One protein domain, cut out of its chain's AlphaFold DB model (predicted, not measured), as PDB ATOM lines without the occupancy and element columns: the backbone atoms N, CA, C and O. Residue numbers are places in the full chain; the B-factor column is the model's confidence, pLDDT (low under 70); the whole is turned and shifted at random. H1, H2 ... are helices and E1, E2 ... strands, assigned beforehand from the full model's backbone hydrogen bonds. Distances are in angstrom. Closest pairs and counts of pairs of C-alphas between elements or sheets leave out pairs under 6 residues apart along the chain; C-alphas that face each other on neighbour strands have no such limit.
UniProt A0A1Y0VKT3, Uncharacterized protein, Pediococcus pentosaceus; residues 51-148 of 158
ATOM      1  N   ALA A  51     481.527 418.925 385.227       77.19
ATOM      2  CA  ALA A  51     480.533 419.613 384.407       77.19
ATOM      3  C   ALA A  51     479.420 420.241 385.258       77.19
ATOM      4  O   ALA A  51     479.177 421.443 385.150       77.19
ATOM      5  N   THR A  52     478.818 419.473 386.175       81.69
ATOM      6  CA  THR A  52     477.818 419.980 387.128       81.69
ATOM      7  C   THR A  52     478.401 421.106 387.988       81.69
ATOM      8  O   THR A  52     477.758 422.124 388.240       81.69
ATOM      9  N   THR A  53     479.650 420.953 388.428       83.50
ATOM     10  CA  THR A  53     480.330 421.929 389.290       83.50
ATOM     11  C   THR A  53     480.603 423.255 388.570       83.50
ATOM     12  O   THR A  53     480.354 424.329 389.126       83.50
ATOM     13  N   ILE A  54     481.041 423.191 387.312       84.75
ATOM     14  CA  ILE A  54     481.196 424.352 386.426       84.75
ATOM     15  C   ILE A  54     479.829 425.003 386.170       84.75
ATOM     16  O   ILE A  54     479.695 426.218 386.319       84.75
ATOM     17  N   ALA A  55     478.790 424.211 385.878       83.81
ATOM     18  CA  ALA A  55     477.429 424.699 385.650       83.81
ATOM     19  C   ALA A  55     476.863 425.457 386.861       83.81
ATOM     20  O   ALA A  55     476.319 426.550 386.704       83.81
ATOM     21  N   LEU A  56     477.045 424.941 388.083       87.12
ATOM     22  CA  LEU A  56     476.640 425.624 389.320       87.12
ATOM     23  C   LEU A  56     477.297 426.999 389.467       87.12
ATOM     24  O   LEU A  56     476.632 427.968 389.843       87.12
ATOM     25  N   ALA A  57     478.602 427.077 389.202       86.50
ATOM     26  CA  ALA A  57     479.372 428.309 389.314       86.50
ATOM     27  C   ALA A  57     478.938 429.341 388.259       86.50
ATOM     28  O   ALA A  57     478.670 430.499 388.592       86.50
ATOM     29  N   THR A  58     478.773 428.912 387.006       83.12
ATOM     30  CA  THR A  58     478.266 429.755 385.913       83.12
ATOM     31  C   THR A  58     476.856 430.264 386.214       83.12
ATOM     32  O   THR A  58     476.605 431.471 386.178       83.12
ATOM     33  N   TYR A  59     475.945 429.371 386.610       83.19
ATOM     34  CA  TYR A  59     474.567 429.721 386.949       83.19
ATOM     35  C   TYR A  59     474.498 430.715 388.116       83.19
ATOM     36  O   TYR A  59     473.744 431.692 388.071       83.19
ATOM     37  N   HIS A  60     475.310 430.516 389.159       86.00
ATOM     38  CA  HIS A  60     475.383 431.436 390.291       86.00
ATOM     39  C   HIS A  60     475.812 432.846 389.868       86.00
ATOM     40  O   HIS A  60     475.152 433.821 390.240       86.00
ATOM     41  N   LEU A  61     476.872 432.952 389.062       83.50
ATOM     42  CA  LEU A  61     477.359 434.229 388.545       83.50
ATOM     43  C   LEU A  61     476.268 434.954 387.759       83.50
ATOM     44  O   LEU A  61     475.948 436.106 388.062       83.50
ATOM     45  N   MET A  62     475.667 434.270 386.786       79.00
ATOM     46  CA  MET A  62     474.643 434.852 385.921       79.00
ATOM     47  C   MET A  62     473.418 435.289 386.724       79.00
ATOM     48  O   MET A  62     472.876 436.372 386.487       79.00
ATOM     49  N   LYS A  63     473.020 434.504 387.734       79.56
ATOM     50  CA  LYS A  63     471.945 434.880 388.656       79.56
ATOM     51  C   LYS A  63     472.296 436.138 389.442       79.56
ATOM     52  O   LYS A  63     471.472 437.041 389.542       79.56
ATOM     53  N   SER A  64     473.517 436.221 389.974       79.62
ATOM     54  CA  SER A  64     473.992 437.371 390.759       79.62
ATOM     55  C   SER A  64     474.084 438.666 389.943       79.62
ATOM     56  O   SER A  64     474.021 439.762 390.497       79.62
ATOM     57  N   ASN A  65     474.242 438.544 388.625       74.75
ATOM     58  CA  ASN A  65     474.311 439.662 387.691       74.75
ATOM     59  C   ASN A  65     472.935 440.030 387.101       74.75
ATOM     60  O   ASN A  65     472.867 440.922 386.256       74.75
ATOM     61  N   GLY A  66     471.852 439.348 387.500       74.25
ATOM     62  CA  GLY A  66     470.514 439.552 386.926       74.25
ATOM     63  C   GLY A  66     470.427 439.168 385.445       74.25
ATOM     64  O   GLY A  66     469.591 439.691 384.713       74.25
ATOM     65  N   GLN A  67     471.330 438.301 384.978       71.31
ATOM     66  CA  GLN A  67     471.417 437.903 383.573       71.31
ATOM     67  C   GLN A  67     470.482 436.742 383.249       71.31
ATOM     68  O   GLN A  67     470.005 436.668 382.127       71.31
ATOM     69  N   LEU A  68     470.156 435.891 384.230       71.00
ATOM     70  CA  LEU A  68     469.204 434.792 384.023       71.00
ATOM     71  C   LEU A  68     467.788 435.277 383.682       71.00
ATOM     72  O   LEU A  68     467.062 434.587 382.984       71.00
ATOM     73  N   GLU A  69     467.395 436.463 384.149       67.44
ATOM     74  CA  GLU A  69     466.090 437.065 383.826       67.44
ATOM     75  C   GLU A  69     466.041 437.644 382.403       67.44
ATOM     76  O   GLU A  69     464.971 437.986 381.907       67.44
ATOM     77  N   LYS A  70     467.209 437.775 381.762       62.72
ATOM     78  CA  LYS A  70     467.391 438.330 380.416       62.72
ATOM     79  C   LYS A  70     467.806 437.271 379.396       62.72
ATOM     80  O   LYS A  70     468.051 437.638 378.253       62.72
ATOM     81  N   LEU A  71     467.907 436.006 379.812       59.97
ATOM     82  CA  LEU A  71     468.082 434.878 378.904       59.97
ATOM     83  C   LEU A  71     466.819 434.774 378.045       59.97
ATOM     84  O   LEU A  71     465.777 434.302 378.497       59.97
ATOM     85  N   ASN A  72     466.896 435.319 376.840       61.72
ATOM     86  CA  ASN A  72     466.035 434.959 375.727       61.72
ATOM     87  C   ASN A  72     466.765 433.911 374.872       61.72
ATOM     88  O   ASN A  72     467.959 433.697 375.067       61.72
ATOM     89  N   ASP A  73     466.066 433.310 373.909       61.56
ATOM     90  CA  ASP A  73     466.607 432.256 373.030       61.56
ATOM     91  C   ASP A  73     467.906 432.655 372.282       61.56
ATOM     92  O   ASP A  73     468.580 431.794 371.733       61.56
ATOM     93  N   ASP A  74     468.270 433.945 372.258       66.00
ATOM     94  CA  ASP A  74     469.448 434.471 371.557       66.00
ATOM     95  C   ASP A  74     470.695 434.649 372.450       66.00
ATOM     96  O   ASP A  74     471.741 435.072 371.948       66.00
ATOM     97  N   ILE A  75     470.588 434.443 373.769       65.88
ATOM     98  CA  ILE A  75     471.695 434.638 374.715       65.88
ATOM     99  C   ILE A  75     471.938 433.336 375.467       65.88
ATOM    100  O   ILE A  75     471.146 432.959 376.325       65.88
ATOM    101  N   GLU A  76     473.082 432.708 375.219       70.50
ATOM    102  CA  GLU A  76     473.430 431.423 375.815       70.50
ATOM    103  C   GLU A  76     474.481 431.578 376.931       70.50
ATOM    104  O   GLU A  76     475.492 432.270 376.769       70.50
ATOM    105  N   PRO A  77     474.286 430.944 378.098       73.75
ATOM    106  CA  PRO A  77     475.350 430.717 379.069       73.75
ATOM    107  C   PRO A  77     476.543 429.994 378.442       73.75
ATOM    108  O   PRO A  77     476.375 428.951 377.821       73.75
ATOM    109  N   SER A  78     477.762 430.487 378.659       75.69
ATOM    110  CA  SER A  78     478.954 429.844 378.097       75.69
ATOM    111  C   SER A  78     480.130 429.865 379.069       75.69
ATOM    112  O   SER A  78     480.343 430.832 379.813       75.69
ATOM    113  N   ALA A  79     480.886 428.767 379.068       81.56
ATOM    114  CA  ALA A  79     482.154 428.619 379.766       81.56
ATOM    115  C   ALA A  79     483.254 428.354 378.730       81.56
ATOM    116  O   ALA A  79     483.191 427.384 377.975       81.56
ATOM    117  N   ARG A  80     484.270 429.217 378.689       82.50
ATOM    118  CA  ARG A  80     485.405 429.130 377.760       82.50
ATOM    119  C   ARG A  80     486.726 429.018 378.511       82.50
ATOM    120  O   ARG A  80     486.790 429.268 379.711       82.50
ATOM    121  N   ASN A  81     487.786 428.652 377.789       85.88
ATOM    122  CA  ASN A  81     489.155 428.574 378.316       85.88
ATOM    123  C   ASN A  81     489.263 427.721 379.591       85.88
ATOM    124  O   ASN A  81     489.912 428.117 380.557       85.88
ATOM    125  N   VAL A  82     488.590 426.568 379.605       85.44
ATOM    126  CA  VAL A  82     488.612 425.655 380.750       85.44
ATOM    127  C   VAL A  82     490.010 425.051 380.888       85.44
ATOM    128  O   VAL A  82     490.514 424.408 379.969       85.44
ATOM    129  N   VAL A  83     490.627 425.261 382.045       86.50
ATOM    130  CA  VAL A  83     491.919 424.705 382.443       86.50
ATOM    131  C   VAL A  83     491.711 423.915 383.727       86.50
ATOM    132  O   VAL A  83     491.341 424.481 384.755       86.50
ATOM    133  N   GLU A  84     491.959 422.612 383.671       85.56
ATOM    134  CA  GLU A  84     491.905 421.721 384.827       85.56
ATOM    135  C   GLU A  84     493.324 421.327 385.251       85.56
ATOM    136  O   GLU A  84     494.128 420.853 384.450       85.56
ATOM    137  N   ASP A  85     493.624 421.548 386.525       83.06
ATOM    138  CA  ASP A  85     494.828 421.115 387.217       83.06
ATOM    139  C   ASP A  85     494.422 420.001 388.185       83.06
ATOM    140  O   ASP A  85     493.909 420.241 389.285       83.06
ATOM    141  N   THR A  86     494.607 418.764 387.730       79.75
ATOM    142  CA  THR A  86     494.222 417.557 388.466       79.75
ATOM    143  C   THR A  86     495.055 417.352 389.724       79.75
ATOM    144  O   THR A  86     494.543 416.845 390.720       79.75
ATOM    145  N   ASP A  87     496.321 417.775 389.698       83.00
ATOM    146  CA  ASP A  87     497.250 417.596 390.814       83.00
ATOM    147  C   ASP A  87     496.837 418.471 392.000       83.00
ATOM    148  O   ASP A  87     496.853 418.031 393.151       83.00
ATOM    149  N   ASN A  88     496.389 419.695 391.708       79.31
ATOM    150  CA  ASN A  88     495.949 420.660 392.712       79.31
ATOM    151  C   ASN A  88     494.425 420.716 392.890       79.31
ATOM    152  O   ASN A  88     493.938 421.560 393.640       79.31
ATOM    153  N   LYS A  89     493.669 419.829 392.224       80.81
ATOM    154  CA  LYS A  89     492.194 419.787 392.250       80.81
ATOM    155  C   LYS A  89     491.570 421.155 391.967       80.81
ATOM    156  O   LYS A  89     490.658 421.603 392.669       80.81
ATOM    157  N   LYS A  90     492.107 421.831 390.954       85.50
ATOM    158  CA  LYS A  90     491.746 423.200 390.611       85.50
ATOM    159  C   LYS A  90     491.209 423.268 389.191       85.50
ATOM    160  O   LYS A  90     491.812 422.729 388.274       85.50
ATOM    161  N   ILE A  91     490.106 423.981 388.994       86.62
ATOM    162  CA  ILE A  91     489.545 424.251 387.663       86.62
ATOM    163  C   ILE A  91     489.446 425.761 387.491       86.62
ATOM    164  O   ILE A  91     488.934 426.444 388.373       86.62
ATOM    165  N   ALA A  92     489.920 426.298 386.376       88.25
ATOM    166  CA  ALA A  92     489.771 427.703 386.025       88.25
ATOM    167  C   ALA A  92     489.100 427.840 384.660       88.25
ATOM    168  O   ALA A  92     489.389 427.064 383.757       88.25
ATOM    169  N   PHE A  93     488.192 428.798 384.507       87.88
ATOM    170  CA  PHE A  93     487.498 429.039 383.240       87.88
ATOM    171  C   PHE A  93     486.914 430.450 383.185       87.88
ATOM    172  O   PHE A  93     486.696 431.098 384.210       87.88
ATOM    173  N   ASP A  94     486.623 430.921 381.980       85.00
ATOM    174  CA  ASP A  94     485.939 432.184 381.744       85.00
ATOM    175  C   ASP A  94     484.443 431.934 381.577       85.00
ATOM    176  O   ASP A  94     484.018 431.250 380.650       85.00
ATOM    177  N   ALA A  95     483.639 432.501 382.473       83.88
ATOM    178  CA  ALA A  95     482.186 432.426 382.418       83.88
ATOM    179  C   ALA A  95     481.610 433.700 381.808       83.88
ATOM    180  O   ALA A  95     482.001 434.821 382.162       83.88
ATOM    181  N   GLY A  96     480.646 433.539 380.914       78.81
ATOM    182  CA  GLY A  96     480.043 434.654 380.206       78.81
ATOM    183  C   GLY A  96     478.744 434.288 379.512       78.81
ATOM    184  O   GLY A  96     478.129 433.260 379.790       78.81
ATOM    185  N   THR A  97     478.334 435.183 378.627       78.12
ATOM    186  CA  THR A  97     477.174 435.006 377.753       78.12
ATOM    187  C   THR A  97     477.627 435.040 376.306       78.12
ATOM    188  O   THR A  97     478.476 435.855 375.949       78.12
ATOM    189  N   GLU A  98     477.052 434.179 375.483       78.56
ATOM    190  CA  GLU A  98     477.300 434.095 374.054       78.56
ATOM    191  C   GLU A  98     476.068 434.574 373.283       78.56
ATOM    192  O   GLU A  98     474.948 434.185 373.594       78.56
ATOM    193  N   GLN A  99     476.275 435.473 372.321       76.38
ATOM    194  CA  GLN A  99     475.228 436.000 371.448       76.38
ATOM    195  C   GLN A  99     475.824 436.310 370.074       76.38
ATOM    196  O   GLN A  99     476.794 437.061 369.986       76.38
ATOM    197  N   ASN A 100     475.224 435.794 368.995       78.81
ATOM    198  CA  ASN A 100     475.688 436.015 367.614       78.81
ATOM    199  C   ASN A 100     477.202 435.750 367.439       78.81
ATOM    200  O   ASN A 100     477.927 436.610 366.937       78.81
ATOM    201  N   ASP A 101     477.685 434.602 367.926       77.25
ATOM    202  CA  ASP A 101     479.103 434.187 367.935       77.25
ATOM    203  C   ASP A 101     480.056 435.087 368.754       77.25
ATOM    204  O   ASP A 101     481.270 434.854 368.805       77.25
ATOM    205  N   TYR A 102     479.533 436.112 369.431       80.12
ATOM    206  CA  TYR A 102     480.293 436.970 370.330       80.12
ATOM    207  C   TYR A 102     480.163 436.487 371.774       80.12
ATOM    208  O   TYR A 102     479.067 436.415 372.329       80.12
ATOM    209  N   PHE A 103     481.306 436.211 372.404       82.56
ATOM    210  CA  PHE A 103     481.377 435.875 373.822       82.56
ATOM    211  C   PHE A 103     481.691 437.114 374.657       82.56
ATOM    212  O   PHE A 103     482.775 437.692 374.564       82.56
ATOM    213  N   GLU A 104     480.758 437.485 375.526       83.25
ATOM    214  CA  GLU A 104     480.960 438.522 376.526       83.25
ATOM    215  C   GLU A 104     481.359 437.884 377.864       83.25
ATOM    216  O   GLU A 104     480.515 437.379 378.612       83.25
ATOM    217  N   GLN A 105     482.652 437.934 378.191       84.19
ATOM    218  CA  GLN A 105     483.156 437.463 379.481       84.19
ATOM    219  C   GLN A 105     482.578 438.300 380.633       84.19
ATOM    220  O   GLN A 105     482.677 439.527 380.645       84.19
ATOM    221  N   LYS A 106     482.021 437.630 381.647       82.94
ATOM    222  CA  LYS A 106     481.451 438.261 382.852       82.94
ATOM    223  C   LYS A 106     482.297 438.020 384.097       82.94
ATOM    224  O   LYS A 106     482.325 438.862 384.999       82.94
ATOM    225  N   ALA A 107     482.987 436.885 384.160       84.44
ATOM    226  CA  ALA A 107     483.977 436.615 385.190       84.44
ATOM    227  C   ALA A 107     485.013 435.596 384.725       84.44
ATOM    228  O   ALA A 107     484.740 434.749 383.879       84.44
ATOM    229  N   HIS A 108     486.178 435.649 385.358       88.56
ATOM    230  CA  HIS A 108     487.062 434.499 385.455       88.56
ATOM    231  C   HIS A 108     486.726 433.752 386.750       88.56
ATOM    232  O   HIS A 108     486.612 434.374 387.812       88.56
ATOM    233  N   ILE A 109     486.497 432.446 386.648       87.56
ATOM    234  CA  ILE A 109     486.118 431.571 387.752       87.56
ATOM    235  C   ILE A 109     487.281 430.641 388.051       87.56
ATOM    236  O   ILE A 109     487.875 430.059 387.151       87.56
ATOM    237  N   THR A 110     487.589 430.481 389.332       89.31
ATOM    238  CA  THR A 110     488.502 429.458 389.831       89.31
ATOM    239  C   THR A 110     487.786 428.609 390.870       89.31
ATOM    240  O   THR A 110     487.172 429.141 391.792       89.31
ATOM    241  N   ILE A 111     487.891 427.296 390.741       87.94
ATOM    242  CA  ILE A 111     487.381 426.308 391.680       87.94
ATOM    243  C   ILE A 111     488.580 425.632 392.337       87.94
ATOM    244  O   ILE A 111     489.450 425.149 391.626       87.94
ATOM    245  N   ASP A 112     488.640 425.636 393.667       86.56
ATOM    246  CA  ASP A 112     489.733 425.068 394.470       86.56
ATOM    247  C   ASP A 112     489.155 424.467 395.760       86.56
ATOM    248  O   ASP A 112     488.411 425.152 396.467       86.56
ATOM    249  N   ASN A 113     489.483 423.208 396.079       74.75
ATOM    250  CA  ASN A 113     489.118 422.553 397.345       74.75
ATOM    251  C   ASN A 113     487.629 422.767 397.734       74.75
ATOM    252  O   ASN A 113     487.307 423.100 398.877       74.75
ATOM    253  N   ASN A 114     486.717 422.626 396.763       77.69
ATOM    254  CA  ASN A 114     485.258 422.842 396.862       77.69
ATOM    255  C   ASN A 114     484.794 424.297 397.072       77.69
ATOM    256  O   ASN A 114     483.648 424.541 397.470       77.69
ATOM    257  N   LYS A 115     485.642 425.286 396.798       83.31
ATOM    258  CA  LYS A 115     485.286 426.709 396.773       83.31
ATOM    259  C   LYS A 115     485.286 427.224 395.347       83.31
ATOM    260  O   LYS A 115     486.133 426.835 394.560       83.31
ATOM    261  N   VAL A 116     484.369 428.136 395.057       85.88
ATOM    262  CA  VAL A 116     484.300 428.909 393.821       85.88
ATOM    263  C   VAL A 116     484.716 430.342 394.132       85.88
ATOM    264  O   VAL A 116     484.200 430.950 395.073       85.88
ATOM    265  N   LEU A 117     485.650 430.856 393.340       84.69
ATOM    266  CA  LEU A 117     486.218 432.194 393.413       84.69
ATOM    267  C   LEU A 117     485.953 432.912 392.089       84.69
ATOM    268  O   LEU A 117     486.286 432.387 391.027       84.69
ATOM    269  N   TYR A 118     485.403 434.123 392.151       83.69
ATOM    270  CA  TYR A 118     485.152 434.958 390.970       83.69
ATOM    271  C   TYR A 118     486.115 436.145 390.947       83.69
ATOM    272  O   TYR A 118     486.085 436.985 391.845       83.69
ATOM    273  N   THR A 119     486.934 436.283 389.905       73.94
ATOM    274  CA  THR A 119     487.935 437.362 389.814       73.94
ATOM    275  C   THR A 119     487.309 438.759 389.720       73.94
ATOM    276  O   THR A 119     487.901 439.718 390.204       73.94
ATOM    277  N   THR A 120     486.101 438.899 389.160       65.44
ATOM    278  CA  THR A 120     485.429 440.206 388.994       65.44
ATOM    279  C   THR A 120     484.673 440.682 390.236       65.44
ATOM    280  O   THR A 120     484.430 441.879 390.367       65.44
ATOM    281  N   LYS A 121     484.310 439.775 391.156       61.44
ATOM    282  CA  LYS A 121     483.538 440.102 392.369       61.44
ATOM    283  C   LYS A 121     484.199 439.691 393.694       61.44
ATOM    284  O   LYS A 121     483.648 440.037 394.730       61.44
ATOM    285  N   GLN A 122     485.356 439.012 393.685       60.50
ATOM    286  CA  GLN A 122     486.010 438.422 394.875       60.50
ATOM    287  C   GLN A 122     484.997 437.814 395.863       60.50
ATOM    288  O   GLN A 122     485.057 438.040 397.071       60.50
ATOM    289  N   ASP A 123     484.030 437.065 395.329       70.75
ATOM    290  CA  ASP A 123     483.069 436.323 396.137       70.75
ATOM    291  C   ASP A 123     483.597 434.900 396.339       70.75
ATOM    292  O   ASP A 123     484.012 434.238 395.383       70.75
ATOM    293  N   ASN A 124     483.593 434.458 397.594       75.50
ATOM    294  CA  ASN A 124     484.051 433.148 398.013       75.50
ATOM    295  C   ASN A 124     482.825 432.333 398.416       75.50
ATOM    296  O   ASN A 124     482.317 432.481 399.529       75.50
ATOM    297  N   THR A 125     482.377 431.427 397.549       82.75
ATOM    298  CA  THR A 125     481.227 430.565 397.847       82.75
ATOM    299  C   THR A 125     481.603 429.089 397.750       82.75
ATOM    300  O   THR A 125     482.342 428.679 396.864       82.75
ATOM    301  N   SER A 126     481.104 428.258 398.667       85.12
ATOM    302  CA  SER A 126     481.303 426.802 398.609       85.12
ATOM    303  C   SER A 126     480.415 426.163 397.537       85.12
ATOM    304  O   SER A 126     479.218 426.453 397.483       85.12
ATOM    305  N   VAL A 127     480.976 425.245 396.742       83.12
ATOM    306  CA  VAL A 127     480.242 424.463 395.729       83.12
ATOM    307  C   VAL A 127     479.076 423.701 396.373       83.12
ATOM    308  O   VAL A 127     477.993 423.643 395.801       83.12
ATOM    309  N   ASP A 128     479.239 423.192 397.596       84.12
ATOM    310  CA  ASP A 128     478.178 422.468 398.311       84.12
ATOM    311  C   ASP A 128     476.999 423.373 398.671       84.12
ATOM    312  O   ASP A 128     475.841 422.954 398.621       84.12
ATOM    313  N   ASN A 129     477.276 424.636 399.005       85.12
ATOM    314  CA  ASN A 129     476.229 425.620 399.255       85.12
ATOM    315  C   ASN A 129     475.515 426.004 397.958       85.12
ATOM    316  O   ASN A 129     474.295 426.152 397.971       85.12
ATOM    317  N   LEU A 130     476.247 426.139 396.844       84.88
ATOM    318  CA  LEU A 130     475.642 426.364 395.528       84.88
ATOM    319  C   LEU A 130     474.735 425.197 395.144       84.88
ATOM    320  O   LEU A 130     473.586 425.423 394.773       84.88
ATOM    321  N   TYR A 131     475.220 423.966 395.306       84.94
ATOM    322  CA  TYR A 131     474.458 422.764 395.002       84.94
ATOM    323  C   TYR A 131     473.193 422.683 395.860       84.94
ATOM    324  O   TYR A 131     472.099 422.681 395.312       84.94
ATOM    325  N   LYS A 132     473.296 422.773 397.194       84.62
ATOM    326  CA  LYS A 132     472.120 422.790 398.091       84.62
ATOM    327  C   LYS A 132     471.106 423.881 397.734       84.62
ATOM    328  O   LYS A 132     469.907 423.690 397.920       84.62
ATOM    329  N   LYS A 133     471.586 425.033 397.263       85.75
ATOM    330  CA  LYS A 133     470.752 426.185 396.910       85.75
ATOM    331  C   LYS A 133     470.051 426.022 395.562       85.75
ATOM    332  O   LYS A 133     468.932 426.513 395.419       85.75
ATOM    333  N   TYR A 134     470.702 425.404 394.575       84.06
ATOM    334  CA  TYR A 134     470.233 425.414 393.188       84.06
ATOM    335  C   TYR A 134     469.812 424.053 392.643       84.06
ATOM    336  O   TYR A 134     468.934 424.042 391.783       84.06
ATOM    337  N   SER A 135     470.330 422.936 393.161       81.50
ATOM    338  CA  SER A 135     470.091 421.592 392.608       81.50
ATOM    339  C   SER A 135     468.607 421.250 392.494       81.50
ATOM    340  O   SER A 135     468.175 420.677 391.506       81.50
ATOM    341  N   LYS A 136     467.780 421.693 393.446       81.56
ATOM    342  CA  LYS A 136     466.328 421.437 393.442       81.56
ATOM    343  C   LYS A 136     465.499 422.482 392.690       81.56
ATOM    344  O   LYS A 136     464.272 422.445 392.739       81.56
ATOM    345  N   THR A 137     466.131 423.469 392.057       80.44
ATOM    346  CA  THR A 137     465.402 424.546 391.375       80.44
ATOM    347  C   THR A 137     465.111 424.170 389.929       80.44
ATOM    348  O   THR A 137     466.018 423.794 389.193       80.44
ATOM    349  N   VAL A 138     463.858 424.343 389.494       79.94
ATOM    350  CA  VAL A 138     463.429 424.063 388.108       79.94
ATOM    351  C   VAL A 138     464.282 424.827 387.094       79.94
ATOM    352  O   VAL A 138     464.636 424.291 386.054       79.94
ATOM    353  N   SER A 139     464.647 426.072 387.406       78.94
ATOM    354  CA  SER A 139     465.497 426.896 386.543       78.94
ATOM    355  C   SER A 139     466.907 426.331 386.368       78.94
ATOM    356  O   SER A 139     467.460 426.443 385.285       78.94
ATOM    357  N   PHE A 140     467.487 425.729 387.410       80.50
ATOM    358  CA  PHE A 140     468.802 425.101 387.298       80.50
ATOM    359  C   PHE A 140     468.719 423.743 386.597       80.50
ATOM    360  O   PHE A 140     469.576 423.443 385.785       80.50
ATOM    361  N   GLN A 141     467.665 422.961 386.835       81.25
ATOM    362  CA  GLN A 141     467.461 421.698 386.120       81.25
ATOM    363  C   GLN A 141     467.267 421.919 384.616       81.25
ATOM    364  O   GLN A 141     467.940 421.289 383.816       81.25
ATOM    365  N   ARG A 142     466.477 422.927 384.226       78.00
ATOM    366  CA  ARG A 142     466.380 423.350 382.819       78.00
ATOM    367  C   ARG A 142     467.723 423.778 382.234       78.00
ATOM    368  O   ARG A 142     467.998 423.473 381.086       78.00
ATOM    369  N   PHE A 143     468.543 424.464 383.029       78.06
ATOM    370  CA  PHE A 143     469.901 424.831 382.637       78.06
ATOM    371  C   PHE A 143     470.807 423.599 382.482       78.06
ATOM    372  O   PHE A 143     471.719 423.621 381.679       78.06
ATOM    373  N   LEU A 144     470.605 422.514 383.224       78.81
ATOM    374  CA  LEU A 144     471.353 421.278 382.975       78.81
ATOM    375  C   LEU A 144     470.844 420.572 381.710       78.81
ATOM    376  O   LEU A 144     471.655 420.183 380.872       78.81
ATOM    377  N   ASP A 145     469.520 420.485 381.544       76.38
ATOM    378  CA  ASP A 145     468.859 419.845 380.400       76.38
ATOM    379  C   ASP A 145     469.228 420.506 379.064       76.38
ATOM    380  O   ASP A 145     469.567 419.818 378.102       76.38
ATOM    381  N   GLU A 146     469.183 421.840 379.003       71.56
ATOM    382  CA  GLU A 146     469.511 422.636 377.811       71.56
ATOM    383  C   GLU A 146     470.941 422.380 377.323       71.56
ATOM    384  O   GLU A 146     471.207 422.366 376.122       71.56
ATOM    385  N   PHE A 147     471.846 422.099 378.259       67.69
ATOM    386  CA  PHE A 147     473.258 421.860 377.992       67.69
ATOM    387  C   PHE A 147     473.637 420.376 378.007       67.69
ATOM    388  O   PHE A 147     474.821 420.048 377.929       67.69
ATOM    389  N   GLU A 148     472.648 419.480 378.092       74.88
ATOM    390  CA  GLU A 148     472.829 418.024 378.149       74.88
ATOM    391  C   GLU A 148     473.814 417.582 379.255       74.88
ATOM    392  O   GLU A 148     474.512 416.571 379.126       74.88
TER     393      GLU A 148
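AT A GLANCE: This is residues 51 to 148 of the 158 residues of an uncharacterized protein of Pediococcus pentosaceus (UniProt A0A1Y0VKT3). One helix, H1, lies in the middle, in the hollow of a strongly twisted antiparallel sheet of five strands that curls round it. The shorter helices H2 and H3 pack on H1 away from the sheet's long strands E1, E2 and E3, H2 near the end of the sheet where E4 and E5 lie. The printed part has 98 residues, with three named helices and five named strands in the chain order H1, E1, E2, E3, E4, E5, H2, H3; the sheet's order is E1, E2, E3, E4, E5, and the class is mixed, helices and strands. The whole is compact, with a radius of gyration of the C-alphas of 12.8 A and spans of 38 by 30 by 26 A.

IN THESE COORDINATES: Find C-alpha 51 at (480.533, 419.613, 384.407); from there H1 runs through residues 51 to 64, 20.0 A long. Next come E1, residues 76 to 85, 26.3 A, which bends by 53 degrees at residue 81, and E2, residues 90 to 99, 28.4 A. Look for C-alpha 102 at (480.293, 436.970, 370.330), where E3, residues 102 to 112, 28.5 A, begins; it bends by 58 degrees at residue 106. E4 is residues 115 to 118, 10.1 A, and E5 residues 124 to 126, 6.9 A. H2, residues 127 to 134, 10.4 A, follows directly, and H3, residues 138 to 146, 12.0 A, ends at C-alpha 146, (469.511, 422.636, 377.811).

HOW THE PARTS SIT: Start at H1, which is on the sheet: the C-alphas of Thr 58 and Ala 95 in E2 are its closest to that strand, 5.9 A. H1 and H2 are on one face of the sheet, making two layers, helices on one face of a sheet. The strands form a meander, each the antiparallel neighbour of the one before. Within hydrogen-bond range you will find N 80 and O 94 in the hairpin E1 and E2, 2.8 A; N 93 and O 109 in E2 and E3, 2.9 A; N 110 and O 117 in E3 and E4, 2.9 A; and N 116 and O 125 in E4 and E5, 2.8 A. H1 touches H2, closest at the C-alphas of Leu 56 and Leu 130, 6.3 A, at a steep tilt of 64 degrees, the same way. H1 and H3 only just touch, with 3 pairs of C-alphas within 8 A, the closest those of Tyr 59 and Phe 140, 7.4 A. H3 is not on the sheet. In H1, H2 and H3 every O i to N i+4 pair is within hydrogen-bond range.

THE WHOLE: The two C-alphas farthest apart, those of Asn 72 and Asp 87, are 38.8 A apart. The printed part has no cut, and the link from H1 to E1, 11 residues, is long. The mean pLDDT of the printed part is 79.4; look for values under 70 at residues 69 to 75, 120 to 122 and 147.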